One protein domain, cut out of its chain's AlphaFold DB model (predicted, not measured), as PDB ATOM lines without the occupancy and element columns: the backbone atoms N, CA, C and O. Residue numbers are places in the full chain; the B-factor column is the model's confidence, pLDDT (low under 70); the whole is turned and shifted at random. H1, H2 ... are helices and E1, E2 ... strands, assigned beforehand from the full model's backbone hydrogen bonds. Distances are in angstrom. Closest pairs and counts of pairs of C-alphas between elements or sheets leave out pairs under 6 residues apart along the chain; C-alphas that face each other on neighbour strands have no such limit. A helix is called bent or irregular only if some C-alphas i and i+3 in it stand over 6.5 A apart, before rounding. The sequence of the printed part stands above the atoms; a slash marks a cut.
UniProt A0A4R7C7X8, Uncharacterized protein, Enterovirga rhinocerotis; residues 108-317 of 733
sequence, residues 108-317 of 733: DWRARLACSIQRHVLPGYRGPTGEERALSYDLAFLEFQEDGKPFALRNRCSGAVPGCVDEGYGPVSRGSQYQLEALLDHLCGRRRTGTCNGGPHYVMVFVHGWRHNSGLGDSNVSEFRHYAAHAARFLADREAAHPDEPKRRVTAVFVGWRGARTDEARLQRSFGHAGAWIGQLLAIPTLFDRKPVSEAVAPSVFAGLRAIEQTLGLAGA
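What this domain is: This is residues 108 to 317 of the 733 residues of an uncharacterized protein of Enterovirga rhinocerotis (UniProt A0A4R7C7X8). A twisted sheet of four strands, E1, E2, E6 and E5, is curled round one long helix, H3, while the other face is covered by H2 and H5b, two short helical pieces side by side. The small hairpin E3 and E4 leads into H2 at one side of this body, and beyond the sheet lies H4, which folds back on itself and whose residues 269 to 274 stick out, before the bent helix H5 leads back to the sheet. The printed part has 210 residues with five named helices and six named strands, in the order H1 E1 E2 E3 E4 H2 E5 H3 E6 H4 H5. The large sheet is mixed, in the order E1 E2 E6 E5, E3 and E4 form an antiparallel sheet of two, and the class is mixed, helices and strands. The whole is compact, with a radius of gyration of the C-alphas of 19.2 A and spans of 52 by 42 by 41 A.

Where its parts are: Begin with the large sheet, at C-alpha 132 at (596.515, 263.197, 448.905), where E2 starts; it runs over residues 132 to 144 for 39.4 A. E1, residues 117 to 126, is 26.6 A long and bends by 55 degrees at residue 123. E6 is residues 249 to 257, 25.7 A, and E5 residues 201 to 207, 19.0 A. Find C-alpha 219 at (587.052, 288.617, 460.790); from there H3 runs 33.4 A to residue 241. Look next at H2, residues 179 to 187, and at the strands before it, E3, residues 152 to 156, and E4, residues 171 to 178, which bends by 61 degrees at residue 175. H1 is residues 109 to 113. H4, residues 264 to 283, has a kink of 148 degrees near residue 271; it is irregular, with C-alphas 270 and 273 9.5 A apart, and its first and last C-alphas are 8.4 A apart. H5, residues 286 to 311, was assigned as one helix by its hydrogen bonds but is bent, with C-alphas 296 and 299 7.0 A apart: H5a is residues 286 to 296, itself irregular with C-alphas 289 and 292 6.6 A apart, and H5b is residues 299 to 311, ending at C-alpha 311 at (579.689, 265.641, 477.612).

How they stand to each other: In the large sheet, E1 and E2 are an antiparallel hairpin, with N 118 and O 139 2.8 A apart. E2 and E6 are parallel, with N 252 and O 138 at 2.7 A, and E6 and E5 are parallel, with N 253 and O 204 at 2.7 A. H3 is on this sheet, which curls round it; its closest C-alphas to E6 are Ala 228 and Ala 252, 5.9 A. E5, H3 and E6 form a strand-helix-strand unit, two parallel neighbour strands with a helix between, and its crossover is right-handed. There are three layers, helices on both faces: H3 on one, H2 and H5b on the other. H2 runs along the strands at a height over the sheet of 8.5 A. H2 and H5b touch, closest at the C-alphas of Leu 184 and Ile 308, 6.6 A, at a shallow tilt of 19 degrees, the same way. The hairpin E3 and E4 has N 153 and O 177 2.8 A apart. H1 is not on the large sheet; H4 and H5a meet only through their link. Every O i to N i+4 pair is within hydrogen-bond range in H1, H2, H3 and H5b, against 14 of 16 in H4 and 5 of 7 in H5a.

The domain as a whole: The C-alphas farthest apart are those of Thr 129 and Pro 162, 56.9 A. The printed part has no cut. Its long links are E3 to E4, H2 to E5 and E5 to H3. Mean pLDDT of the printed part is 83.8; 40 residues are under 70, among them residues 190 to 198 and 273 to 289.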
ATOM      1  N   ASP A 108     571.998 282.061 447.914       87.56
ATOM      2  CA  ASP A 108     571.653 280.885 448.729       87.56
ATOM      3  C   ASP A 108     572.753 280.503 449.729       87.56
ATOM      4  O   ASP A 108     572.476 279.935 450.792       87.56
ATOM      5  N   TRP A 109     574.009 280.864 449.441       90.94
ATOM      6  CA  TRP A 109     575.120 280.682 450.374       90.94
ATOM      7  C   TRP A 109     574.943 281.462 451.667       90.94
ATOM      8  O   TRP A 109     575.495 281.060 452.686       90.94
ATOM      9  N   ARG A 110     574.126 282.521 451.668       91.62
ATOM     10  CA  ARG A 110     573.797 283.247 452.890       91.62
ATOM     11  C   ARG A 110     573.097 282.344 453.904       91.62
ATOM     12  O   ARG A 110     573.462 282.353 455.073       91.62
ATOM     13  N   ALA A 111     572.139 281.540 453.448       90.50
ATOM     14  CA  ALA A 111     571.436 280.595 454.304       90.50
ATOM     15  C   ALA A 111     572.325 279.400 454.677       90.50
ATOM     16  O   ALA A 111     572.315 278.980 455.825       90.50
ATOM     17  N   ARG A 112     573.163 278.896 453.760       92.00
ATOM     18  CA  ARG A 112     574.123 277.819 454.084       92.00
ATOM     19  C   ARG A 112     575.081 278.268 455.185       92.00
ATOM     20  O   ARG A 112     575.199 277.629 456.220       92.00
ATOM     21  N   LEU A 113     575.686 279.437 455.026       93.31
ATOM     22  CA  LEU A 113     576.581 279.997 456.029       93.31
ATOM     23  C   LEU A 113     575.842 280.393 457.323       93.31
ATOM     24  O   LEU A 113     576.492 280.545 458.344       93.31
ATOM     25  N   ALA A 114     574.514 280.501 457.358       93.81
ATOM     26  CA  ALA A 114     573.761 280.742 458.598       93.81
ATOM     27  C   ALA A 114     573.483 279.466 459.428       93.81
ATOM     28  O   ALA A 114     572.895 279.553 460.510       93.81
ATOM     29  N   CYS A 115     573.902 278.284 458.957       95.12
ATOM     30  CA  CYS A 115     573.820 277.035 459.719       95.12
ATOM     31  C   CYS A 115     574.604 277.123 461.032       95.12
ATOM     32  O   CYS A 115     575.757 277.565 461.048       95.12
ATOM     33  N   SER A 116     573.975 276.671 462.118       95.50
ATOM     34  CA  SER A 116     574.572 276.660 463.462       95.50
ATOM     35  C   SER A 116     575.708 275.652 463.623       95.50
ATOM     36  O   SER A 116     576.572 275.851 464.472       95.50
ATOM     37  N   ILE A 117     575.741 274.606 462.791       95.50
ATOM     38  CA  ILE A 117     576.861 273.672 462.653       95.50
ATOM     39  C   ILE A 117     577.174 273.532 461.164       95.50
ATOM     40  O   ILE A 117     576.273 273.334 460.347       95.50
ATOM     41  N   GLN A 118     578.449 273.658 460.815       95.25
ATOM     42  CA  GLN A 118     578.946 273.693 459.444       95.25
ATOM     43  C   GLN A 118     580.125 272.746 459.304       95.25
ATOM     44  O   GLN A 118     581.025 272.774 460.134       95.25
ATOM     45  N   ARG A 119     580.175 271.957 458.234       95.50
ATOM     46  CA  ARG A 119     581.341 271.126 457.928       95.50
ATOM     47  C   ARG A 119     582.171 271.799 456.844       95.50
ATOM     48  O   ARG A 119     581.664 272.063 455.758       95.50
ATOM     49  N   HIS A 120     583.437 272.078 457.131       95.44
ATOM     50  CA  HIS A 120     584.375 272.709 456.196       95.44
ATOM     51  C   HIS A 120     585.416 271.692 455.737       95.44
ATOM     52  O   HIS A 120     585.856 270.847 456.521       95.44
ATOM     53  N   VAL A 121     585.795 271.769 454.462       94.25
ATOM     54  CA  VAL A 121     586.726 270.837 453.816       94.25
ATOM     55  C   VAL A 121     587.807 271.620 453.080       94.25
ATOM     56  O   VAL A 121     587.506 272.543 452.326       94.25
ATOM     57  N   LEU A 122     589.070 271.244 453.288       93.31
ATOM     58  CA  LEU A 122     590.216 271.784 452.561       93.31
ATOM     59  C   LEU A 122     590.818 270.671 451.688       93.31
ATOM     60  O   LEU A 122     591.416 269.735 452.230       93.31
ATOM     61  N   PRO A 123     590.654 270.734 450.356       91.00
ATOM     62  CA  PRO A 123     591.227 269.747 449.448       91.00
ATOM     63  C   PRO A 123     592.740 269.951 449.257       91.00
ATOM     64  O   PRO A 123     593.270 271.032 449.506       91.00
ATOM     65  N   GLY A 124     593.428 268.922 448.755       88.12
ATOM     66  CA  GLY A 124     594.822 269.029 448.303       88.12
ATOM     67  C   GLY A 124     595.886 268.949 449.401       88.12
ATOM     68  O   GLY A 124     597.034 269.325 449.161       88.12
ATOM     69  N   TYR A 125     595.546 268.467 450.601       91.56
ATOM     70  CA  TYR A 125     596.554 268.161 451.614       91.56
ATOM     71  C   TYR A 125     597.295 266.879 451.254       91.56
ATOM     72  O   TYR A 125     596.694 265.838 451.000       91.56
ATOM     73  N   ARG A 126     598.625 266.971 451.262       89.88
ATOM     74  CA  ARG A 126     599.528 265.836 451.093       89.88
ATOM     75  C   ARG A 126     600.251 265.612 452.404       89.88
ATOM     76  O   ARG A 126     601.001 266.481 452.849       89.88
ATOM     77  N   GLY A 127     599.962 264.476 453.029       82.81
ATOM     78  CA  GLY A 127     600.562 264.119 454.307       82.81
ATOM     79  C   GLY A 127     602.039 263.735 454.183       82.81
ATOM     80  O   GLY A 127     602.570 263.658 453.073       82.81
ATOM     81  N   PRO A 128     602.699 263.427 455.312       79.75
ATOM     82  CA  PRO A 128     604.087 262.958 455.330       79.75
ATOM     83  C   PRO A 128     604.331 261.711 454.463       79.75
ATOM     84  O   PRO A 128     605.413 261.544 453.911       79.75
ATOM     85  N   THR A 129     603.312 260.860 454.300       80.88
ATOM     86  CA  THR A 129     603.339 259.650 453.457       80.88
ATOM     87  C   THR A 129     603.173 259.936 451.958       80.88
ATOM     88  O   THR A 129     603.286 259.022 451.145       80.88
ATOM     89  N   GLY A 130     602.887 261.183 451.573       81.94
ATOM     90  CA  GLY A 130     602.640 261.594 450.188       81.94
ATOM     91  C   GLY A 130     601.216 261.345 449.676       81.94
ATOM     92  O   GLY A 130     600.904 261.773 448.565       81.94
ATOM     93  N   GLU A 131     600.344 260.707 450.464       84.88
ATOM     94  CA  GLU A 131     598.938 260.493 450.107       84.88
ATOM     95  C   GLU A 131     598.162 261.817 450.098       84.88
ATOM     96  O   GLU A 131     598.254 262.623 451.032       84.88
ATOM     97  N   GLU A 132     597.390 262.037 449.031       88.38
ATOM     98  CA  GLU A 132     596.515 263.197 448.905       88.38
ATOM     99  C   GLU A 132     595.159 262.909 449.556       88.38
ATOM    100  O   GLU A 132     594.428 262.013 449.136       88.38
ATOM    101  N   ARG A 133     594.808 263.695 450.575       90.38
ATOM    102  CA  ARG A 133     593.518 263.625 451.269       90.38
ATOM    103  C   ARG A 133     592.991 265.019 451.581       90.38
ATOM    104  O   ARG A 133     593.731 266.000 451.585       90.38
ATOM    105  N   ALA A 134     591.696 265.116 451.851       92.00
ATOM    106  CA  ALA A 134     591.093 266.368 452.283       92.00
ATOM    107  C   ALA A 134     591.160 266.504 453.811       92.00
ATOM    108  O   ALA A 134     590.854 265.557 454.540       92.00
ATOM    109  N   LEU A 135     591.516 267.691 454.300       94.69
ATOM    110  CA  LEU A 135     591.339 268.036 455.711       94.69
ATOM    111  C   LEU A 135     589.880 268.426 455.941       94.69
ATOM    112  O   LEU A 135     589.247 269.014 455.065       94.69
ATOM    113  N   SER A 136     589.338 268.126 457.120       95.38
ATOM    114  CA  SER A 136     587.977 268.541 457.468       95.38
ATOM    115  C   SER A 136     587.841 268.888 458.942       95.38
ATOM    116  O   SER A 136     588.524 268.315 459.791       95.38
ATOM    117  N   TYR A 137     586.936 269.814 459.236       97.06
ATOM    118  CA  TYR A 137     586.542 270.164 460.596       97.06
ATOM    119  C   TYR A 137     585.077 270.605 460.629       97.06
ATOM    120  O   TYR A 137     584.534 271.092 459.632       97.06
ATOM    121  N   ASP A 138     584.444 270.444 461.787       96.94
ATOM    122  CA  ASP A 138     583.094 270.947 462.034       96.94
ATOM    123  C   ASP A 138     583.198 272.276 462.807       96.94
ATOM    124  O   ASP A 138     583.920 272.353 463.796       96.94
ATOM    125  N   LEU A 139     582.509 273.325 462.359       97.56
ATOM    126  CA  LEU A 139     582.410 274.638 462.997       97.56
ATOM    127  C   LEU A 139     580.991 274.844 463.525       97.56
ATOM    128  O   LEU A 139     580.043 274.943 462.748       97.56
ATOM    129  N   ALA A 140     580.859 274.926 464.840       97.31
ATOM    130  CA  ALA A 140     579.619 275.187 465.547       97.31
ATOM    131  C   ALA A 140     579.603 276.602 466.135       97.31
ATOM    132  O   ALA A 140     580.642 277.137 466.521       97.31
ATOM    133  N   PHE A 141     578.414 277.185 466.249       97.50
ATOM    134  CA  PHE A 141     578.199 278.509 466.825       97.50
ATOM    135  C   PHE A 141     577.323 278.412 468.072       97.50
ATOM    136  O   PHE A 141     576.219 277.872 468.024       97.50
ATOM    137  N   LEU A 142     577.815 278.963 469.180       96.25
ATOM    138  CA  LEU A 142     577.062 279.137 470.418       96.25
ATOM    139  C   LEU A 142     576.899 280.624 470.686       96.25
ATOM    140  O   LEU A 142     577.842 281.288 471.114       96.25
ATOM    141  N   GLU A 143     575.717 281.157 470.410       94.88
ATOM    142  CA  GLU A 143     575.447 282.580 470.533       94.88
ATOM    143  C   GLU A 143     574.656 282.892 471.808       94.88
ATOM    144  O   GLU A 143     573.690 282.207 472.161       94.88
ATOM    145  N   PHE A 144     575.034 283.985 472.466       92.94
ATOM    146  CA  PHE A 144     574.415 284.481 473.687       92.94
ATOM    147  C   PHE A 144     573.882 285.899 473.488       92.94
ATOM    148  O   PHE A 144     574.506 286.755 472.854       92.94
ATOM    149  N   GLN A 145     572.711 286.146 474.064       90.75
ATOM    150  CA  GLN A 145     572.135 287.477 474.198       90.75
ATOM    151  C   GLN A 145     572.914 288.300 475.235       90.75
ATOM    152  O   GLN A 145     573.661 287.758 476.046       90.75
ATOM    153  N   GLU A 146     572.719 289.621 475.236       86.12
ATOM    154  CA  GLU A 146     573.384 290.519 476.198       86.12
ATOM    155  C   GLU A 146     572.969 290.261 477.656       86.12
ATOM    156  O   GLU A 146     573.714 290.601 478.569       86.12
ATOM    157  N   ASP A 147     571.811 289.633 477.878       86.38
ATOM    158  CA  ASP A 147     571.350 289.182 479.197       86.38
ATOM    159  C   ASP A 147     571.880 287.786 479.578       86.38
ATOM    160  O   ASP A 147     571.467 287.213 480.586       86.38
ATOM    161  N   GLY A 148     572.767 287.214 478.757       87.31
ATOM    162  CA  GLY A 148     573.363 285.900 478.956       87.31
ATOM    163  C   GLY A 148     572.477 284.727 478.534       87.31
ATOM    164  O   GLY A 148     572.903 283.583 478.693       87.31
ATOM    165  N   LYS A 149     571.267 284.940 477.995       90.81
ATOM    166  CA  LYS A 149     570.429 283.828 477.520       90.81
ATOM    167  C   LYS A 149     570.957 283.266 476.196       90.81
ATOM    168  O   LYS A 149     571.193 284.042 475.267       90.81
ATOM    169  N   PRO A 150     571.079 281.936 476.049       92.31
ATOM    170  CA  PRO A 150     571.473 281.336 474.780       92.31
ATOM    171  C   PRO A 150     570.387 281.542 473.718       92.31
ATOM    172  O   PRO A 150     569.189 281.613 474.026       92.31
ATOM    173  N   PHE A 151     570.788 281.612 472.451       92.56
ATOM    174  CA  PHE A 151     569.839 281.654 471.347       92.56
ATOM    175  C   PHE A 151     569.249 280.269 471.043       92.56
ATOM    176  O   PHE A 151     569.931 279.242 471.023       92.56
ATOM    177  N   ALA A 152     567.936 280.254 470.798       93.75
ATOM    178  CA  ALA A 152     567.249 279.093 470.240       93.75
ATOM    179  C   ALA A 152     567.609 278.929 468.757       93.75
ATOM    180  O   ALA A 152     567.875 279.924 468.075       93.75
ATOM    181  N   LEU A 153     567.542 277.700 468.249       95.19
ATOM    182  CA  LEU A 153     567.668 277.420 466.823       95.19
ATOM    183  C   LEU A 153     566.536 278.074 466.017       95.19
ATOM    184  O   LEU A 153     565.511 278.513 466.553       95.19
ATOM    185  N   ARG A 154     566.738 278.160 464.706       93.69
ATOM    186  CA  ARG A 154     565.806 278.717 463.731       93.69
ATOM    187  C   ARG A 154     565.436 277.664 462.700       93.69
ATOM    188  O   ARG A 154     566.303 277.048 462.082       93.69
ATOM    189  N   ASN A 155     564.136 277.501 462.493       91.88
ATOM    190  CA  ASN A 155     563.581 276.636 461.462       91.88
ATOM    191  C   ASN A 155     563.212 277.484 460.250       91.88
ATOM    192  O   ASN A 155     562.569 278.526 460.400       91.88
ATOM    193  N   ARG A 156     563.596 277.046 459.047       89.50
ATOM    194  CA  ARG A 156     563.183 277.735 457.820       89.50
ATOM    195  C   ARG A 156     561.675 277.637 457.634       89.50
ATOM    196  O   ARG A 156     561.079 276.590 457.867       89.50
ATOM    197  N   CYS A 157     561.091 278.726 457.158       87.31
ATOM    198  CA  CYS A 157     559.699 278.768 456.754       87.31
ATOM    199  C   CYS A 157     559.570 278.667 455.234       87.31
ATOM    200  O   CYS A 157     560.353 279.263 454.490       87.31
ATOM    201  N   SER A 158     558.543 277.960 454.768       78.69
ATOM    202  CA  SER A 158     558.093 278.016 453.379       78.69
ATOM    203  C   SER A 158     556.964 279.043 453.247       78.69
ATOM    204  O   SER A 158     555.868 278.819 453.754       78.69
ATOM    205  N   GLY A 159     557.216 280.156 452.553       66.75
ATOM    206  CA  GLY A 159     556.210 281.196 452.298       66.75
ATOM    207  C   GLY A 159     555.957 282.154 453.472       66.75
ATOM    208  O   GLY A 159     556.653 282.131 454.486       66.75
ATOM    209  N   ALA A 160     554.965 283.034 453.312       66.12
ATOM    210  CA  ALA A 160     554.589 284.047 454.301       66.12
ATOM    211  C   ALA A 160     553.664 283.453 455.379       66.12
ATOM    212  O   ALA A 160     552.456 283.680 455.380       66.12
ATOM    213  N   VAL A 161     554.232 282.645 456.275       77.31
ATOM    214  CA  VAL A 161     553.505 282.046 457.407       77.31
ATOM    215  C   VAL A 161     553.552 282.996 458.620       77.31
ATOM    216  O   VAL A 161     554.614 283.561 458.900       77.31
ATOM    217  N   PRO A 162     552.444 283.184 459.367       78.44
ATOM    218  CA  PRO A 162     552.448 283.962 460.605       78.44
ATOM    219  C   PRO A 162     553.496 283.445 461.602       78.44
ATOM    220  O   PRO A 162     553.564 282.250 461.873       78.44
ATOM    221  N   GLY A 163     554.311 284.348 462.155       79.69
ATOM    222  CA  GLY A 163     555.400 284.003 463.082       79.69
ATOM    223  C   GLY A 163     556.761 283.749 462.420       79.69
ATOM    224  O   GLY A 163     557.735 283.506 463.132       79.69
ATOM    225  N   CYS A 164     556.850 283.845 461.092       87.31
ATOM    226  CA  CYS A 164     558.120 283.833 460.375       87.31
ATOM    227  C   CYS A 164     558.653 285.255 460.176       87.31
ATOM    228  O   CYS A 164     557.928 286.145 459.729       87.31
ATOM    229  N   VAL A 165     559.928 285.460 460.491       87.19
ATOM    230  CA  VAL A 165     560.639 286.736 460.352       87.19
ATOM    231  C   VAL A 165     561.857 286.508 459.466       87.19
ATOM    232  O   VAL A 165     562.519 285.479 459.582       87.19
ATOM    233  N   ASP A 166     562.146 287.436 458.556       85.69
ATOM    234  CA  ASP A 166     563.405 287.404 457.813       85.69
ATOM    235  C   ASP A 166     564.515 288.015 458.676       85.69
ATOM    236  O   ASP A 166     564.562 289.225 458.891       85.69
ATOM    237  N   GLU A 167     565.395 287.159 459.195       83.94
ATOM    238  CA  GLU A 167     566.569 287.553 459.986       83.94
ATOM    239  C   GLU A 167     567.811 287.802 459.096       83.94
ATOM    240  O   GLU A 167     568.941 287.870 459.576       83.94
ATOM    241  N   GLY A 168     567.616 287.953 457.782       79.19
ATOM    242  CA  GLY A 168     568.651 288.286 456.804       79.19
ATOM    243  C   GLY A 168     569.137 287.096 455.982       79.19
ATOM    244  O   GLY A 168     569.794 287.302 454.967       79.19
ATOM    245  N   TYR A 169     568.799 285.866 456.358       83.25
ATOM    246  CA  TYR A 169     569.095 284.625 455.623       83.25
ATOM    247  C   TYR A 169     567.813 283.896 455.180       83.25
ATOM    248  O   TYR A 169     567.816 282.688 454.926       83.25
ATOM    249  N   GLY A 170     566.725 284.656 455.031       85.44
ATOM    250  CA  GLY A 170     565.408 284.185 454.630       85.44
ATOM    251  C   GLY A 170     564.448 284.037 455.814       85.44
ATOM    252  O   GLY A 170     564.856 284.136 456.972       85.44
ATOM    253  N   PRO A 171     563.157 283.782 455.535       88.88
ATOM    254  CA  PRO A 171     562.125 283.699 456.559       88.88
ATOM    255  C   PRO A 171     562.333 282.480 457.464       88.88
ATOM    256  O   PRO A 171     562.408 281.336 456.996       88.88
ATOM    257  N   VAL A 172     562.402 282.735 458.767       90.50
ATOM    258  CA  VAL A 172     562.626 281.734 459.811       90.50
ATOM    259  C   VAL A 172     561.669 281.905 460.982       90.50
ATOM    260  O   VAL A 172     561.174 282.995 461.254       90.50
ATOM    261  N   SER A 173     561.430 280.814 461.701       91.25
ATOM    262  CA  SER A 173     560.686 280.786 462.959       91.25
ATOM    263  C   SER A 173     561.562 280.241 464.084       91.25
ATOM    264  O   SER A 173     562.540 279.519 463.854       91.25
ATOM    265  N   ARG A 174     561.231 280.596 465.326       91.31
ATOM    266  CA  ARG A 174     561.937 280.101 466.510       91.31
ATOM    267  C   ARG A 174     561.713 278.593 466.673       91.31
ATOM    268  O   ARG A 174     560.577 278.145 466.784       91.31
ATOM    269  N   GLY A 175     562.801 277.828 466.722       90.25
ATOM    270  CA  GLY A 175     562.795 276.400 467.028       90.25
ATOM    271  C   GLY A 175     562.648 276.111 468.525       90.25
ATOM    272  O   GLY A 175     562.782 277.001 469.367       90.25
ATOM    273  N   SER A 176     562.371 274.847 468.855       88.69
ATOM    274  CA  SER A 176     562.196 274.372 470.236       88.69
ATOM    275  C   SER A 176     563.502 274.024 470.955       88.69
ATOM    276  O   SER A 176     563.503 273.960 472.179       88.69
ATOM    277  N   GLN A 177     564.590 273.806 470.212       92.38
ATOM    278  CA  GLN A 177     565.908 273.453 470.749       92.38
ATOM    279  C   GLN A 177     566.866 274.644 470.742       92.38
ATOM    280  O   GLN A 177     566.736 275.566 469.930       92.38
ATOM    281  N   TYR A 178     567.860 274.599 471.626       94.88
ATOM    282  CA  TYR A 178     568.936 275.590 471.703       94.88
ATOM    283  C   TYR A 178     570.189 275.146 470.940       94.88
ATOM    284  O   TYR A 178     570.414 273.957 470.725       94.88
ATOM    285  N   GLN A 179     571.036 276.109 470.558       95.50
ATOM    286  CA  GLN A 179     572.306 275.823 469.871       95.50
ATOM    287  C   GLN A 179     573.209 274.874 470.679       95.50
ATOM    288  O   GLN A 179     573.818 273.974 470.105       95.50
ATOM    289  N   LEU A 180     573.255 275.036 472.010       95.44
ATOM    290  CA  LEU A 180     574.043 274.168 472.890       95.44
ATOM    291  C   LEU A 180     573.579 272.712 472.808       95.44
ATOM    292  O   LEU A 180     574.406 271.836 472.606       95.44
ATOM    293  N   GLU A 181     572.276 272.454 472.905       94.25
ATOM    294  CA  GLU A 181     571.721 271.094 472.838       94.25
ATOM    295  C   GLU A 181     572.086 270.406 471.519       94.25
ATOM    296  O   GLU A 181     572.555 269.271 471.522       94.25
ATOM    297  N   ALA A 182     571.966 271.120 470.395       93.62
ATOM    298  CA  ALA A 182     572.343 270.587 469.090       93.62
ATOM    299  C   ALA A 182     573.849 270.299 468.968       93.62
ATOM    300  O   ALA A 182     574.237 269.330 468.315       93.62
ATOM    301  N   LEU A 183     574.701 271.108 469.607       94.88
ATOM    302  CA  LEU A 183     576.135 270.840 469.687       94.88
ATOM    303  C   LEU A 183     576.437 269.608 470.551       94.88
ATOM    304  O   LEU A 183     577.252 268.781 470.150       94.88
ATOM    305  N   LEU A 184     575.794 269.460 471.711       93.50
ATOM    306  CA  LEU A 184     575.990 268.283 472.564       93.50
ATOM    307  C   LEU A 184     575.539 267.000 471.842       93.50
ATOM    308  O   LEU A 184     576.268 266.008 471.840       93.50
ATOM    309  N   ASP A 185     574.406 267.048 471.133       90.75
ATOM    310  CA  ASP A 185     573.922 265.954 470.279       90.75
ATOM    311  C   ASP A 185     574.911 265.613 469.144       90.75
ATOM    312  O   ASP A 185     575.082 264.439 468.788       90.75
ATOM    313  N   HIS A 186     575.576 266.628 468.573       90.38
ATOM    314  CA  HIS A 186     576.628 266.454 467.563       90.38
ATOM    315  C   HIS A 186     577.862 265.756 468.143       90.38
ATOM    316  O   HIS A 186     578.333 264.781 467.558       90.38
ATOM    317  N   LEU A 187     578.342 266.199 469.309       90.81
ATOM    318  CA  LEU A 187     579.510 265.625 469.991       90.81
ATOM    319  C   LEU A 187     579.275 264.180 470.465       90.81
ATOM    320  O   LEU A 187     580.184 263.357 470.411       90.81
ATOM    321  N   CYS A 188     578.061 263.836 470.897       84.00
ATOM    322  CA  CYS A 188     577.749 262.478 471.354       84.00
ATOM    323  C   CYS A 188     577.460 261.474 470.232       84.00
ATOM    324  O   CYS A 188     577.343 260.276 470.502       84.00
ATOM    325  N   GLY A 189     577.371 261.926 468.977       71.94
ATOM    326  CA  GLY A 189     577.095 261.058 467.837       71.94
ATOM    327  C   GLY A 189     575.626 260.634 467.751       71.94
ATOM    328  O   GLY A 189     575.309 259.454 467.861       71.94
ATOM    329  N   ARG A 190     574.718 261.595 467.533       59.25
ATOM    330  CA  ARG A 190     573.384 261.435 466.904       59.25
ATOM    331  C   ARG A 190     572.555 260.185 467.306       59.25
ATOM    332  O   ARG A 190     571.871 259.613 466.455       59.25
ATOM    333  N   ARG A 191     572.543 259.768 468.582       45.56
ATOM    334  CA  ARG A 191     571.582 258.777 469.122       45.56
ATOM    335  C   ARG A 191     571.119 259.106 470.546       45.56
ATOM    336  O   ARG A 191     571.915 259.360 471.436       45.56
ATOM    337  N   ARG A 192     569.801 258.993 470.758       41.53
ATOM    338  CA  ARG A 192     569.050 259.233 472.012       41.53
ATOM    339  C   ARG A 192     569.288 258.203 473.139       41.53
ATOM    340  O   ARG A 192     568.507 258.159 474.082       41.53
ATOM    341  N   THR A 193     570.301 257.338 473.058       41.50
ATOM    342  CA  THR A 193     570.413 256.136 473.918       41.50
ATOM    343  C   THR A 193     571.383 256.264 475.100       41.50
ATOM    344  O   THR A 193     571.795 255.254 475.658       41.50
ATOM    345  N   GLY A 194     571.746 257.483 475.517       44.00
ATOM    346  CA  GLY A 194     572.417 257.731 476.807       44.00
ATOM    347  C   GLY A 194     573.888 257.299 476.924       44.00
ATOM    348  O   GLY A 194     574.478 257.479 477.982       44.00
ATOM    349  N   THR A 195     574.501 256.771 475.859       51.50
ATOM    350  CA  THR A 195     575.948 256.500 475.768       51.50
ATOM    351  C   THR A 195     576.515 257.212 474.538       51.50
ATOM    352  O   THR A 195     576.056 256.981 473.417       51.50
ATOM    353  N   CYS A 196     577.458 258.136 474.748       62.94
ATOM    354  CA  CYS A 196     578.075 258.923 473.677       62.94
ATOM    355  C   CYS A 196     579.060 258.040 472.897       62.94
ATOM    356  O   CYS A 196     580.057 257.583 473.445       62.94
ATOM    357  N   ASN A 197     578.764 257.792 471.618       63.41
ATOM    358  CA  ASN A 197     579.525 256.901 470.728       63.41
ATOM    359  C   ASN A 197     580.136 257.666 469.532       63.41
ATOM    360  O   ASN A 197     580.489 257.059 468.524       63.41
ATOM    361  N   GLY A 198     580.245 259.000 469.620       63.84
ATOM    362  CA  GLY A 198     580.680 259.905 468.538       63.84
ATOM    363  C   GLY A 198     582.139 259.770 468.075       63.84
ATOM    364  O   GLY A 198     582.552 260.456 467.142       63.84
ATOM    365  N   GLY A 199     582.912 258.861 468.677       82.00
ATOM    366  CA  GLY A 199     584.358 258.772 468.498       82.00
ATOM    367  C   GLY A 199     585.104 259.916 469.205       82.00
ATOM    368  O   GLY A 199     584.481 260.828 469.745       82.00
ATOM    369  N   PRO A 200     586.445 259.882 469.253       90.50
ATOM    370  CA  PRO A 200     587.241 260.929 469.889       90.50
ATOM    371  C   PRO A 200     587.079 262.292 469.195       90.50
ATOM    372  O   PRO A 200     587.118 262.396 467.969       90.50
ATOM    373  N   HIS A 201     586.978 263.363 469.983       92.88
ATOM    374  CA  HIS A 201     586.896 264.744 469.493       92.88
ATOM    375  C   HIS A 201     588.066 265.573 470.021       92.88
ATOM    376  O   HIS A 201     588.433 265.459 471.191       92.88
ATOM    377  N   TYR A 202     588.607 266.437 469.165       96.56
ATOM    378  CA  TYR A 202     589.392 267.592 469.579       96.56
ATOM    379  C   TYR A 202     588.514 268.836 469.465       96.56
ATOM    380  O   TYR A 202     588.210 269.299 468.361       96.56
ATOM    381  N   VAL A 203     588.064 269.340 470.609       97.62
ATOM    382  CA  VAL A 203     587.196 270.509 470.687       97.62
ATOM    383  C   VAL A 203     588.040 271.759 470.875       97.62
ATOM    384  O   VAL A 203     588.749 271.915 471.863       97.62
ATOM    385  N   MET A 204     587.946 272.677 469.928       98.12
ATOM    386  CA  MET A 204     588.580 273.981 470.040       98.12
ATOM    387  C   MET A 204     587.490 275.014 470.251       98.12
ATOM    388  O   MET A 204     586.560 275.073 469.461       98.12
ATOM    389  N   VAL A 205     587.582 275.830 471.289       98.50
ATOM    390  CA  VAL A 205     586.612 276.893 471.563       98.50
ATOM    391  C   VAL A 205     587.274 278.243 471.354       98.50
ATOM    392  O   VAL A 205     588.418 278.423 471.759       98.50
ATOM    393  N   PHE A 206     586.557 279.202 470.776       98.12
ATOM    394  CA  PHE A 206     587.024 280.579 470.652       98.12
ATOM    395  C   PHE A 206     585.948 281.572 471.088       98.12
ATOM    396  O   PHE A 206     584.864 281.632 470.506       98.12
ATOM    397  N   VAL A 207     586.261 282.352 472.122       97.00
ATOM    398  CA  VAL A 207     585.434 283.440 472.649       97.00
ATOM    399  C   VAL A 207     585.985 284.764 472.128       97.00
ATOM    400  O   VAL A 207     587.087 285.181 472.497       97.00
ATOM    401  N   HIS A 208     585.217 285.425 471.262       92.31
ATOM    402  CA  HIS A 208     585.674 286.623 470.560       92.31
ATOM    403  C   HIS A 208     585.647 287.900 471.421       92.31
ATOM    404  O   HIS A 208     584.993 287.984 472.467       92.31
ATOM    405  N   GLY A 209     586.334 288.934 470.924       83.88
ATOM    406  CA  GLY A 209     586.436 290.259 471.532       83.88
ATOM    407  C   GLY A 209     585.266 291.218 471.259       83.88
ATOM    408  O   GLY A 209     584.233 290.877 470.692       83.88
ATOM    409  N   TRP A 210     585.452 292.472 471.661       72.69
ATOM    410  CA  TRP A 210     584.408 293.497 471.801       72.69
ATOM    411  C   TRP A 210     583.981 294.210 470.512       72.69
ATOM    412  O   TRP A 210     583.052 295.002 470.542       72.69
ATOM    413  N   ARG A 211     584.643 293.950 469.384       73.44
ATOM    414  CA  ARG A 211     584.305 294.531 468.069       73.44
ATOM    415  C   ARG A 211     583.632 293.536 467.134       73.44
ATOM    416  O   ARG A 211     583.350 293.861 465.988       73.44
ATOM    417  N   HIS A 212     583.379 292.334 467.639       82.62
ATOM    418  CA  HIS A 212     583.026 291.187 466.824       82.62
ATOM    419  C   HIS A 212     581.680 290.613 467.217       82.62
ATOM    420  O   HIS A 212     581.129 290.904 468.287       82.62
ATOM    421  N   ASN A 213     581.151 289.831 466.294       86.94
ATOM    422  CA  ASN A 213     579.996 288.978 466.476       86.94
ATOM    423  C   ASN A 213     580.138 287.766 465.541       86.94
ATOM    424  O   ASN A 213     581.121 287.594 464.833       86.94
ATOM    425  N   SER A 214     579.138 286.906 465.534       89.88
ATOM    426  CA  SER A 214     579.013 285.723 464.670       89.88
ATOM    427  C   SER A 214     578.501 286.042 463.251       89.88
ATOM    428  O   SER A 214     578.135 285.136 462.503       89.88
ATOM    429  N   GLY A 215     578.417 287.317 462.874       88.75
ATOM    430  CA  GLY A 215     577.871 287.804 461.609       88.75
ATOM    431  C   GLY A 215     578.617 287.300 460.377       88.75
ATOM    432  O   GLY A 215     579.740 286.799 460.447       88.75
ATOM    433  N   LEU A 216     577.971 287.410 459.216       88.81
ATOM    434  CA  LEU A 216     578.590 287.060 457.936       88.81
ATOM    435  C   LEU A 216     579.685 288.062 457.571       88.81
ATOM    436  O   LEU A 216     579.422 289.261 457.477       88.81
ATOM    437  N   GLY A 217     580.889 287.553 457.311       86.56
ATOM    438  CA  GLY A 217     582.065 288.365 457.004       86.56
ATOM    439  C   GLY A 217     582.777 288.944 458.229       86.56
ATOM    440  O   GLY A 217     583.629 289.812 458.055       86.56
ATOM    441  N   ASP A 218     582.446 288.497 459.444       88.88
ATOM    442  CA  ASP A 218     583.221 288.848 460.638       88.88
ATOM    443  C   ASP A 218     584.633 288.233 460.570       88.88
ATOM    444  O   ASP A 218     584.809 287.060 460.219       88.88
ATOM    445  N   SER A 219     585.652 289.036 460.893       87.00
ATOM    446  CA  SER A 219     587.052 288.617 460.790       87.00
ATOM    447  C   SER A 219     587.456 287.603 461.859       87.00
ATOM    448  O   SER A 219     588.258 286.726 461.576       87.00
ATOM    449  N   ASN A 220     586.869 287.639 463.056       91.25
ATOM    450  CA  ASN A 220     587.158 286.648 464.091       91.25
ATOM    451  C   ASN A 220     586.592 285.272 463.718       91.25
ATOM    452  O   ASN A 220     587.206 284.245 464.010       91.25
ATOM    453  N   VAL A 221     585.455 285.224 463.016       94.25
ATOM    454  CA  VAL A 221     584.935 283.967 462.456       94.25
ATOM    455  C   VAL A 221     585.883 283.411 461.385       94.25
ATOM    456  O   VAL A 221     586.158 282.208 461.373       94.25
ATOM    457  N   SER A 222     586.412 284.253 460.487       93.06
ATOM    458  CA  SER A 222     587.356 283.797 459.455       93.06
ATOM    459  C   SER A 222     588.713 283.386 460.042       93.06
ATOM    460  O   SER A 222     589.275 282.366 459.640       93.06
ATOM    461  N   GLU A 223     589.222 284.103 461.037       92.88
ATOM    462  CA  GLU A 223     590.433 283.761 461.788       92.88
ATOM    463  C   GLU A 223     590.267 282.455 462.567       92.88
ATOM    464  O   GLU A 223     591.131 281.580 462.511       92.88
ATOM    465  N   PHE A 224     589.116 282.244 463.207       96.25
ATOM    466  CA  PHE A 224     588.856 280.995 463.910       96.25
ATOM    467  C   PHE A 224     588.751 279.790 462.963       96.25
ATOM    468  O   PHE A 224     589.203 278.692 463.296       96.25
ATOM    469  N   ARG A 225     588.255 279.986 461.732       96.06
ATOM    470  CA  ARG A 225     588.348 278.954 460.684       96.06
ATOM    471  C   ARG A 225     589.794 278.571 460.371       96.06
ATOM    472  O   ARG A 225     590.068 277.385 460.216       96.06
ATOM    473  N   HIS A 226     590.727 279.525 460.338       94.25
ATOM    474  CA  HIS A 226     592.149 279.198 460.168       94.25
ATOM    475  C   HIS A 226     592.676 278.354 461.336       94.25
ATOM    476  O   HIS A 226     593.368 277.368 461.099       94.25
ATOM    477  N   TYR A 227     592.323 278.691 462.580       96.81
ATOM    478  CA  TYR A 227     592.688 277.897 463.762       96.81
ATOM    479  C   TYR A 227     592.185 276.450 463.655       96.81
ATOM    480  O   TYR A 227     592.948 275.506 463.869       96.81
ATOM    481  N   ALA A 228     590.923 276.269 463.260       97.69
ATOM    482  CA  ALA A 228     590.317 274.955 463.076       97.69
ATOM    483  C   ALA A 228     590.970 274.152 461.937       97.69
ATOM    484  O   ALA A 228     591.226 272.956 462.085       97.69
ATOM    485  N   ALA A 229     591.299 274.804 460.820       96.44
ATOM    486  CA  ALA A 229     592.001 274.175 459.705       96.44
ATOM    487  C   ALA A 229     593.443 273.781 460.068       96.44
ATOM    488  O   ALA A 229     593.885 272.685 459.717       96.44
ATOM    489  N   HIS A 230     594.158 274.619 460.825       96.38
ATOM    490  CA  HIS A 230     595.457 274.263 461.396       96.38
ATOM    491  C   HIS A 230     595.341 273.051 462.322       96.38
ATOM    492  O   HIS A 230     596.083 272.089 462.148       96.38
ATOM    493  N   ALA A 231     594.370 273.032 463.238       96.81
ATOM    494  CA  ALA A 231     594.119 271.876 464.098       96.81
ATOM    495  C   ALA A 231     593.840 270.593 463.293       96.81
ATOM    496  O   ALA A 231     594.377 269.535 463.620       96.81
ATOM    497  N   ALA A 232     593.053 270.688 462.215       96.25
ATOM    498  CA  ALA A 232     592.769 269.553 461.337       96.25
ATOM    499  C   ALA A 232     594.042 269.033 460.658       96.25
ATOM    500  O   ALA A 232     594.268 267.823 460.632       96.25
ATOM    501  N   ARG A 233     594.911 269.934 460.180       94.44
ATOM    502  CA  ARG A 233     596.237 269.565 459.669       94.44
ATOM    503  C   ARG A 233     597.088 268.893 460.747       94.44
ATOM    504  O   ARG A 233     597.705 267.873 460.478       94.44
ATOM    505  N   PHE A 234     597.136 269.444 461.955       93.12
ATOM    506  CA  PHE A 234     598.028 268.963 463.014       93.12
ATOM    507  C   PHE A 234     597.667 267.556 463.484       93.12
ATOM    508  O   PHE A 234     598.563 266.755 463.753       93.12
ATOM    509  N   LEU A 235     596.369 267.254 463.564       93.88
ATOM    510  CA  LEU A 235     595.882 265.903 463.824       93.88
ATOM    511  C   LEU A 235     596.170 264.967 462.651       93.88
ATOM    512  O   LEU A 235     596.576 263.835 462.882       93.88
ATOM    513  N   ALA A 236     596.014 265.438 461.411       92.25
ATOM    514  CA  ALA A 236     596.354 264.665 460.222       92.25
ATOM    515  C   ALA A 236     597.853 264.293 460.196       92.25
ATOM    516  O   ALA A 236     598.187 263.128 459.973       92.25
ATOM    517  N   ASP A 237     598.745 265.245 460.480       89.38
ATOM    518  CA  ASP A 237     600.193 265.017 460.561       89.38
ATOM    519  C   ASP A 237     600.533 263.980 461.657       89.38
ATOM    520  O   ASP A 237     601.340 263.081 461.424       89.38
ATOM    521  N   ARG A 238     599.874 264.051 462.826       89.44
ATOM    522  CA  ARG A 238     600.068 263.113 463.954       89.44
ATOM    523  C   ARG A 238     599.508 261.724 463.694       89.44
ATOM    524  O   ARG A 238     600.155 260.752 464.042       89.44
ATOM    525  N   GLU A 239     598.347 261.617 463.056       88.56
ATOM    526  CA  GLU A 239     597.750 260.329 462.677       88.56
ATOM    527  C   GLU A 239     598.676 259.533 461.747       88.56
ATOM    528  O   GLU A 239     598.740 258.311 461.837       88.56
ATOM    529  N   ALA A 240     599.411 260.222 460.867       83.62
ATOM    530  CA  ALA A 240     600.398 259.588 459.997       83.62
ATOM    531  C   ALA A 240     601.646 259.110 460.763       83.62
ATOM    532  O   ALA A 240     602.246 258.112 460.373       83.62
ATOM    533  N   ALA A 241     602.034 259.815 461.830       84.06
ATOM    534  CA  ALA A 241     603.178 259.457 462.669       84.06
ATOM    535  C   ALA A 241     602.840 258.380 463.718       84.06
ATOM    536  O   ALA A 241     603.681 257.536 464.013       84.06
ATOM    537  N   HIS A 242     601.612 258.391 464.246       85.31
ATOM    538  CA  HIS A 242     601.146 257.552 465.358       85.31
ATOM    539  C   HIS A 242     599.800 256.893 465.014       85.31
ATOM    540  O   HIS A 242     598.750 257.339 465.485       85.31
ATOM    541  N   PRO A 243     599.796 255.827 464.192       82.38
ATOM    542  CA  PRO A 243     598.562 255.185 463.731       82.38
ATOM    543  C   PRO A 243     597.753 254.514 464.854       82.38
ATOM    544  O   PRO A 243     596.547 254.319 464.694       82.38
ATOM    545  N   ASP A 244     598.399 254.192 465.979       83.81
ATOM    546  CA  ASP A 244     597.777 253.558 467.149       83.81
ATOM    547  C   ASP A 244     597.023 254.553 468.051       83.81
ATOM    548  O   ASP A 244     596.285 254.148 468.953       83.81
ATOM    549  N   GLU A 245     597.184 255.862 467.833       82.69
ATOM    550  CA  GLU A 245     596.495 256.868 468.632       82.69
ATOM    551  C   GLU A 245     595.031 257.075 468.220       82.69
ATOM    552  O   GLU A 245     594.665 256.940 467.048       82.69
ATOM    553  N   PRO A 246     594.159 257.482 469.167       83.25
ATOM    554  CA  PRO A 246     592.768 257.765 468.856       83.25
ATOM    555  C   PRO A 246     592.640 258.846 467.775       83.25
ATOM    556  O   PRO A 246     593.043 260.000 467.968       83.25
ATOM    557  N   LYS A 247     592.007 258.488 466.653       89.44
ATOM    558  CA  LYS A 247     591.685 259.417 465.564       89.44
ATOM    559  C   LYS A 247     590.633 260.413 466.034       89.44
ATOM    560  O   LYS A 247     589.478 260.052 466.262       89.44
ATOM    561  N   ARG A 248     591.042 261.670 466.198       91.88
ATOM    562  CA  ARG A 248     590.188 262.747 466.714       91.88
ATOM    563  C   ARG A 248     589.581 263.558 465.579       91.88
ATOM    564  O   ARG A 248     590.282 263.971 464.659       91.88
ATOM    565  N   ARG A 249     588.286 263.851 465.676       93.31
ATOM    566  CA  ARG A 249     587.612 264.828 464.807       93.31
ATOM    567  C   ARG A 249     587.741 266.232 465.386       93.31
ATOM    568  O   ARG A 249     587.495 266.420 466.575       93.31
ATOM    569  N   VAL A 250     588.061 267.222 464.553       97.06
ATOM    570  CA  VAL A 250     588.073 268.629 464.985       97.06
ATOM    571  C   VAL A 250     586.649 269.167 465.046       97.06
ATOM    572  O   VAL A 250     585.936 269.175 464.039       97.06
ATOM    573  N   THR A 251     586.252 269.654 466.218       97.56
ATOM    574  CA  THR A 251     585.014 270.412 466.412       97.56
ATOM    575  C   THR A 251     585.358 271.782 466.980       97.56
ATOM    576  O   THR A 251     585.681 271.933 468.154       97.56
ATOM    577  N   ALA A 252     585.323 272.788 466.120       98.31
ATOM    578  CA  ALA A 252     585.556 274.178 466.451       98.31
ATOM    579  C   ALA A 252     584.243 274.819 466.928       98.31
ATOM    580  O   ALA A 252     583.231 274.734 466.243       98.31
ATOM    581  N   VAL A 253     584.239 275.459 468.091       98.50
ATOM    582  CA  VAL A 253     583.071 276.092 468.710       98.50
ATOM    583  C   VAL A 253     583.337 277.584 468.850       98.50
ATOM    584  O   VAL A 253     584.154 278.015 469.662       98.50
ATOM    585  N   PHE A 254     582.642 278.388 468.055       98.06
ATOM    586  CA  PHE A 254     582.710 279.839 468.128       98.06
ATOM    587  C   PHE A 254     581.651 280.353 469.102       98.06
ATOM    588  O   PHE A 254     580.450 280.157 468.889       98.06
ATOM    589  N   VAL A 255     582.084 281.018 470.169       97.06
ATOM    590  CA  VAL A 255     581.185 281.623 471.153       97.06
ATOM    591  C   VAL A 255     580.889 283.055 470.733       97.06
ATOM    592  O   VAL A 255     581.742 283.935 470.850       97.06
ATOM    593  N   GLY A 256     579.670 283.265 470.239       91.88
ATOM    594  CA  GLY A 256     579.154 284.552 469.795       91.88
ATOM    595  C   GLY A 256     578.443 285.309 470.914       91.88
ATOM    596  O   GLY A 256     577.606 284.761 471.621       91.88
ATOM    597  N   TRP A 257     578.714 286.597 471.048       88.56
ATOM    598  CA  TRP A 257     577.919 287.528 471.847       88.56
ATOM    599  C   TRP A 257     577.913 288.888 471.152       88.56
ATOM    600  O   TRP A 257     578.675 289.132 470.213       88.56
ATOM    601  N   ARG A 258     577.048 289.811 471.577       82.50
ATOM    602  CA  ARG A 258     577.010 291.153 470.980       82.50
ATOM    603  C   ARG A 258     578.128 292.047 471.527       82.50
ATOM    604  O   ARG A 258     577.887 292.976 472.302       82.50
ATOM    605  N   GLY A 259     579.354 291.752 471.094       67.75
ATOM    606  CA  GLY A 259     580.519 292.603 471.302       67.75
ATOM    607  C   GLY A 259     580.389 293.879 470.478       67.75
ATOM    608  O   GLY A 259     580.321 294.972 471.032       67.75
ATOM    609  N   ALA A 260     580.271 293.740 469.156       64.56
ATOM    610  CA  ALA A 260     580.160 294.879 468.250       64.56
ATOM    611  C   ALA A 260     578.893 295.715 468.515       64.56
ATOM    612  O   ALA A 260     577.770 295.217 468.407       64.56
ATOM    613  N   ARG A 261     579.056 297.015 468.792       71.06
ATOM    614  CA  ARG A 261     577.943 297.983 468.774       71.06
ATOM    615  C   ARG A 261     577.695 298.537 467.371       71.06
ATOM    616  O   ARG A 261     576.559 298.870 467.035       71.06
ATOM    617  N   THR A 262     578.746 298.574 466.561       61.03
ATOM    618  CA  THR A 262     578.765 299.117 465.204       61.03
ATOM    619  C   THR A 262     579.128 298.000 464.238       61.03
ATOM    620  O   THR A 262     580.078 297.259 464.474       61.03
ATOM    621  N   ASP A 263     578.370 297.862 463.157       66.12
ATOM    622  CA  ASP A 263     578.644 296.925 462.072       66.12
ATOM    623  C   ASP A 263     579.774 297.485 461.196       66.12
ATOM    624  O   ASP A 263     579.566 298.139 460.168       66.12
ATOM    625  N   GLU A 264     581.005 297.267 461.654       65.69
ATOM    626  CA  GLU A 264     582.213 297.707 460.960       65.69
ATOM    627  C   GLU A 264     582.376 297.033 459.600       65.69
ATOM    628  O   GLU A 264     582.849 297.669 458.660       65.69
ATOM    629  N   ALA A 265     581.920 295.785 459.458       64.06
ATOM    630  CA  ALA A 265     581.933 295.079 458.185       64.06
ATOM    631  C   ALA A 265     581.028 295.784 457.167       64.06
ATOM    632  O   ALA A 265     581.382 295.929 455.995       64.06
ATOM    633  N   ARG A 266     579.848 296.263 457.574       69.00
ATOM    634  CA  ARG A 266     578.990 297.111 456.732       69.00
ATOM    635  C   ARG A 266     579.645 298.453 456.435       69.00
ATOM    636  O   ARG A 266     579.593 298.891 455.293       69.00
ATOM    637  N   LEU A 267     580.291 299.079 457.414       66.12
ATOM    638  CA  LEU A 267     580.939 300.378 457.235       66.12
ATOM    639  C   LEU A 267     582.124 300.311 456.255       66.12
ATOM    640  O   LEU A 267     582.213 301.125 455.334       66.12
ATOM    641  N   GLN A 268     582.994 299.309 456.401       70.19
ATOM    642  CA  GLN A 268     584.094 299.026 455.479       70.19
ATOM    643  C   GLN A 268     583.575 298.688 454.079       70.19
ATOM    644  O   GLN A 268     584.147 299.142 453.093       70.19
ATOM    645  N   ARG A 269     582.467 297.946 453.960       71.19
ATOM    646  CA  ARG A 269     581.834 297.683 452.656       71.19
ATOM    647  C   ARG A 269     581.284 298.952 452.006       71.19
ATOM    648  O   ARG A 269     581.455 299.121 450.805       71.19
ATOM    649  N   SER A 270     580.653 299.836 452.778       72.31
ATOM    650  CA  SER A 270     580.046 301.067 452.257       72.31
ATOM    651  C   SER A 270     581.073 302.113 451.821       72.31
ATOM    652  O   SER A 270     580.823 302.839 450.863       72.31
ATOM    653  N   PHE A 271     582.216 302.213 452.511       64.31
ATOM    654  CA  PHE A 271     583.171 303.317 452.315       64.31
ATOM    655  C   PHE A 271     584.631 302.874 452.126       64.31
ATOM    656  O   PHE A 271     585.547 303.695 452.212       64.31
ATOM    657  N   GLY A 272     584.882 301.584 451.896       70.94
ATOM    658  CA  GLY A 272     586.224 301.034 451.700       70.94
ATOM    659  C   GLY A 272     587.168 301.343 452.867       70.94
ATOM    660  O   GLY A 272     586.812 301.205 454.040       70.94
ATOM    661  N   HIS A 273     588.382 301.803 452.550       55.25
ATOM    662  CA  HIS A 273     589.396 302.153 453.551       55.25
ATOM    663  C   HIS A 273     588.947 303.267 454.505       55.25
ATOM    664  O   HIS A 273     589.245 303.191 455.694       55.25
ATOM    665  N   ALA A 274     588.193 304.263 454.027       42.38
ATOM    666  CA  ALA A 274     587.654 305.312 454.893       42.38
ATOM    667  C   ALA A 274     586.670 304.729 455.921       42.38
ATOM    668  O   ALA A 274     586.705 305.107 457.087       42.38
ATOM    669  N   GLY A 275     585.863 303.744 455.516       51.88
ATOM    670  CA  GLY A 275     584.972 303.007 456.412       51.88
ATOM    671  C   GLY A 275     585.717 302.223 457.489       51.88
ATOM    672  O   GLY A 275     585.335 302.287 458.651       51.88
ATOM    673  N   ALA A 276     586.821 301.554 457.143       56.41
ATOM    674  CA  ALA A 276     587.659 300.859 458.125       56.41
ATOM    675  C   ALA A 276     588.276 301.826 459.157       56.41
ATOM    676  O   ALA A 276     588.250 301.551 460.356       56.41
ATOM    677  N   TRP A 277     588.770 302.987 458.710       45.28
ATOM    678  CA  TRP A 277     589.295 304.039 459.593       45.28
ATOM    679  C   TRP A 277     588.219 304.627 460.514       45.28
ATOM    680  O   TRP A 277     588.439 304.767 461.716       45.28
ATOM    681  N   ILE A 278     587.039 304.939 459.972       53.81
ATOM    682  CA  ILE A 278     585.913 305.467 460.754       53.81
ATOM    683  C   ILE A 278     585.415 304.408 461.749       53.81
ATOM    684  O   ILE A 278     585.145 304.743 462.898       53.81
ATOM    685  N   GLY A 279     585.351 303.135 461.347       54.53
ATOM    686  CA  GLY A 279     584.967 302.015 462.210       54.53
ATOM    687  C   GLY A 279     585.906 301.856 463.402       54.53
ATOM    688  O   GLY A 279     585.441 301.722 464.528       54.53
ATOM    689  N   GLN A 280     587.218 301.984 463.185       58.62
ATOM    690  CA  GLN A 280     588.210 301.990 464.264       58.62
ATOM    691  C   GLN A 280     588.001 303.144 465.251       58.62
ATOM    692  O   GLN A 280     588.016 302.918 466.459       58.62
ATOM    693  N   LEU A 281     587.750 304.360 464.759       52.50
ATOM    694  CA  LEU A 281     587.503 305.528 465.615       52.50
ATOM    695  C   LEU A 281     586.179 305.424 466.393       52.50
ATOM    696  O   LEU A 281     586.130 305.776 467.570       52.50
ATOM    697  N   LEU A 282     585.120 304.919 465.751       56.31
ATOM    698  CA  LEU A 282     583.800 304.693 466.354       56.31
ATOM    699  C   LEU A 282     583.809 303.597 467.409       56.31
ATOM    700  O   LEU A 282     583.076 303.689 468.395       56.31
ATOM    701  N   ALA A 283     584.619 302.562 467.197       56.53
ATOM    702  CA  ALA A 283     584.684 301.430 468.091       56.53
ATOM    703  C   ALA A 283     585.259 301.845 469.444       56.53
ATOM    704  O   ALA A 283     584.658 301.515 470.457       56.53
ATOM    705  N   ILE A 284     586.370 302.589 469.491       62.84
ATOM    706  CA  ILE A 284     587.115 302.913 470.729       62.84
ATOM    707  C   ILE A 284     586.223 303.238 471.951       62.84
ATOM    708  O   ILE A 284     586.397 302.587 472.983       62.84
ATOM    709  N   PRO A 285     585.241 304.163 471.879       60.50
ATOM    710  CA  PRO A 285     584.371 304.474 473.018       60.50
ATOM    711  C   PRO A 285     583.385 303.355 473.403       60.50
ATOM    712  O   PRO A 285     582.867 303.347 474.517       60.50
ATOM    713  N   THR A 286     583.098 302.406 472.514       64.12
ATOM    714  CA  THR A 286     582.159 301.304 472.782       64.12
ATOM    715  C   THR A 286     582.779 300.185 473.622       64.12
ATOM    716  O   THR A 286     582.038 299.487 474.309       64.12
ATOM    717  N   LEU A 287     584.115 300.082 473.698       63.47
ATOM    718  CA  LEU A 287     584.808 299.168 474.621       63.47
ATOM    719  C   LEU A 287     584.301 299.321 476.067       63.47
ATOM    720  O   LEU A 287     584.064 298.326 476.753       63.47
ATOM    721  N   PHE A 288     584.098 300.566 476.511       69.44
ATOM    722  CA  PHE A 288     583.669 300.899 477.875       69.44
ATOM    723  C   PHE A 288     582.302 300.321 478.221       69.44
ATOM    724  O   PHE A 288     582.093 299.796 479.310       69.44
ATOM    725  N   ASP A 289     581.383 300.401 477.270       69.94
ATOM    726  CA  ASP A 289     580.012 299.931 477.411       69.94
ATOM    727  C   ASP A 289     579.921 298.401 477.304       69.94
ATOM    728  O   ASP A 289     579.063 297.775 477.920       69.94
ATOM    729  N   ARG A 290     580.830 297.774 476.551       81.62
ATOM    730  CA  ARG A 290     580.806 296.328 476.295       81.62
ATOM    731  C   ARG A 290     581.531 295.506 477.356       81.62
ATOM    732  O   ARG A 290     581.223 294.326 477.515       81.62
ATOM    733  N   LYS A 291     582.455 296.100 478.120       81.06
ATOM    734  CA  LYS A 291     583.152 295.388 479.200       81.06
ATOM    735  C   LYS A 291     582.199 294.836 480.276       81.06
ATOM    736  O   LYS A 291     582.268 293.628 480.511       81.06
ATOM    737  N   PRO A 292     581.287 295.622 480.882       84.69
ATOM    738  CA  PRO A 292     580.331 295.086 481.853       84.69
ATOM    739  C   PRO A 292     579.426 293.997 481.261       84.69
ATOM    740  O   PRO A 292     579.131 293.015 481.933       84.69
ATOM    741  N   VAL A 293     579.047 294.125 479.984       83.69
ATOM    742  CA  VAL A 293     578.267 293.096 479.273       83.69
ATOM    743  C   VAL A 293     579.056 291.790 479.170       83.69
ATOM    744  O   VAL A 293     578.508 290.728 479.452       83.69
ATOM    745  N   SER A 294     580.355 291.849 478.847       84.50
ATOM    746  CA  SER A 294     581.204 290.648 478.811       84.50
ATOM    747  C   SER A 294     581.262 289.930 480.165       84.50
ATOM    748  O   SER A 294     581.256 288.705 480.203       84.50
ATOM    749  N   GLU A 295     581.261 290.675 481.275       86.69
ATOM    750  CA  GLU A 295     581.276 290.110 482.630       86.69
ATOM    751  C   GLU A 295     579.900 289.558 483.034       86.69
ATOM    752  O   GLU A 295     579.831 288.522 483.691       86.69
ATOM    753  N   ALA A 296     578.806 290.180 482.581       87.75
ATOM    754  CA  ALA A 296     577.443 289.698 482.810       87.75
ATOM    755  C   ALA A 296     577.119 288.409 482.029       87.75
ATOM    756  O   ALA A 296     576.411 287.542 482.538       87.75
ATOM    757  N   VAL A 297     577.650 288.262 480.811       89.81
ATOM    758  CA  VAL A 297     577.462 287.071 479.960       89.81
ATOM    759  C   VAL A 297     578.390 285.914 480.372       89.81
ATOM    760  O   VAL A 297     578.082 284.749 480.105       89.81
ATOM    761  N   ALA A 298     579.499 286.209 481.064       91.88
ATOM    762  CA  ALA A 298     580.531 285.236 481.430       91.88
ATOM    763  C   ALA A 298     580.010 283.962 482.125       91.88
ATOM    764  O   ALA A 298     580.411 282.872 481.704       91.88
ATOM    765  N   PRO A 299     579.104 284.031 483.126       93.31
ATOM    766  CA  PRO A 299     578.611 282.833 483.804       93.31
ATOM    767  C   PRO A 299     577.853 281.882 482.869       93.31
ATOM    768  O   PRO A 299     578.025 280.668 482.956       93.31
ATOM    769  N   SER A 300     577.053 282.421 481.943       93.31
ATOM    770  CA  SER A 300     576.286 281.621 480.980       93.31
ATOM    771  C   SER A 300     577.182 280.933 479.959       93.31
ATOM    772  O   SER A 300     576.997 279.748 479.675       93.31
ATOM    773  N   VAL A 301     578.174 281.657 479.429       94.62
ATOM    774  CA  VAL A 301     579.178 281.078 478.524       94.62
ATOM    775  C   VAL A 301     579.922 279.961 479.240       94.62
ATOM    776  O   VAL A 301     579.986 278.846 478.729       94.62
ATOM    777  N   PHE A 302     580.406 280.220 480.454       95.06
ATOM    778  CA  PHE A 302     581.124 279.228 481.247       95.06
ATOM    779  C   PHE A 302     580.282 277.977 481.530       95.06
ATOM    780  O   PHE A 302     580.780 276.865 481.363       95.06
ATOM    781  N   ALA A 303     578.999 278.130 481.867       94.75
ATOM    782  CA  ALA A 303     578.083 277.005 482.052       94.75
ATOM    783  C   ALA A 303     577.927 276.156 480.777       94.75
ATOM    784  O   ALA A 303     577.956 274.927 480.849       94.75
ATOM    785  N   GLY A 304     577.826 276.790 479.603       95.38
ATOM    786  CA  GLY A 304     577.802 276.086 478.318       95.38
ATOM    787  C   GLY A 304     579.095 275.316 478.038       95.38
ATOM    788  O   GLY A 304     579.047 274.161 477.618       95.38
ATOM    789  N   LEU A 305     580.256 275.910 478.336       96.50
ATOM    790  CA  LEU A 305     581.552 275.242 478.169       96.50
ATOM    791  C   LEU A 305     581.733 274.067 479.138       96.50
ATOM    792  O   LEU A 305     582.253 273.027 478.739       96.50
ATOM    793  N   ARG A 306     581.246 274.186 480.378       94.81
ATOM    794  CA  ARG A 306     581.196 273.072 481.340       94.81
ATOM    795  C   ARG A 306     580.298 271.935 480.862       94.81
ATOM    796  O   ARG A 306     580.651 270.777 481.047       94.81
ATOM    797  N   ALA A 307     579.172 272.239 480.219       94.00
ATOM    798  CA  ALA A 307     578.311 271.210 479.639       94.00
ATOM    799  C   ALA A 307     579.026 270.435 478.517       94.00
ATOM    800  O   ALA A 307     578.915 269.211 478.452       94.00
ATOM    801  N   ILE A 308     579.815 271.120 477.677       94.06
ATOM    802  CA  ILE A 308     580.669 270.477 476.665       94.06
ATOM    803  C   ILE A 308     581.721 269.586 477.337       94.06
ATOM    804  O   ILE A 308     581.837 268.414 476.995       94.06
ATOM    805  N   GLU A 309     582.453 270.110 478.323       91.69
ATOM    806  CA  GLU A 309     583.476 269.371 479.076       91.69
ATOM    807  C   GLU A 309     582.917 268.090 479.722       91.69
ATOM    808  O   GLU A 309     583.520 267.020 479.618       91.69
ATOM    809  N   GLN A 310     581.740 268.183 480.348       90.25
ATOM    810  CA  GLN A 310     581.032 267.044 480.938       90.25
ATOM    811  C   GLN A 310     580.615 266.022 479.879       90.25
ATOM    812  O   GLN A 310     580.799 264.824 480.078       90.25
ATOM    813  N   THR A 311     580.108 266.492 478.738       88.62
ATOM    814  CA  THR A 311     579.689 265.641 477.612       88.62
ATOM    815  C   THR A 311     580.866 264.869 477.009       88.62
ATOM    816  O   THR A 311     580.714 263.717 476.618       88.62
ATOM    817  N   LEU A 312     582.058 265.472 476.988       87.25
ATOM    818  CA  LEU A 312     583.304 264.837 476.543       87.25
ATOM    819  C   LEU A 312     583.950 263.929 477.609       87.25
ATOM    820  O   LEU A 312     584.995 263.331 477.350       87.25
ATOM    821  N   GLY A 313     583.384 263.862 478.820       84.56
ATOM    822  CA  GLY A 313     583.957 263.109 479.937       84.56
ATOM    823  C   GLY A 313     585.297 263.660 480.439       84.56
ATOM    824  O   GLY A 313     586.069 262.920 481.044       84.56
ATOM    825  N   LEU A 314     585.598 264.940 480.189       82.81
ATOM    826  CA  LEU A 314     586.856 265.579 480.606       82.81
ATOM    827  C   LEU A 314     586.851 265.981 482.085       82.81
ATOM    828  O   LEU A 314     587.902 266.054 482.710       82.81
ATOM    829  N   ALA A 315     585.667 266.171 482.672       66.69
ATOM    830  CA  ALA A 315     585.494 266.506 484.088       66.69
ATOM    831  C   ALA A 315     585.716 265.313 485.053       66.69
ATOM    832  O   ALA A 315     585.452 265.433 486.251       66.69
ATOM    833  N   GLY A 316     586.130 264.145 484.542       56.25
ATOM    834  CA  GLY A 316     586.279 262.910 485.312       56.25
ATOM    835  C   GLY A 316     587.348 262.996 486.405       56.25
ATOM    836  O   GLY A 316     588.408 263.593 486.218       56.25
ATOM    837  N   ALA A 317     587.068 262.379 487.558       44.94
ATOM    838  CA  ALA A 317     588.025 262.254 488.653       44.94
ATOM    839  C   ALA A 317     589.303 261.530 488.181       44.94
ATOM    840  O   ALA A 317     589.198 260.613 487.361       44.94
TER     841      ALA A 317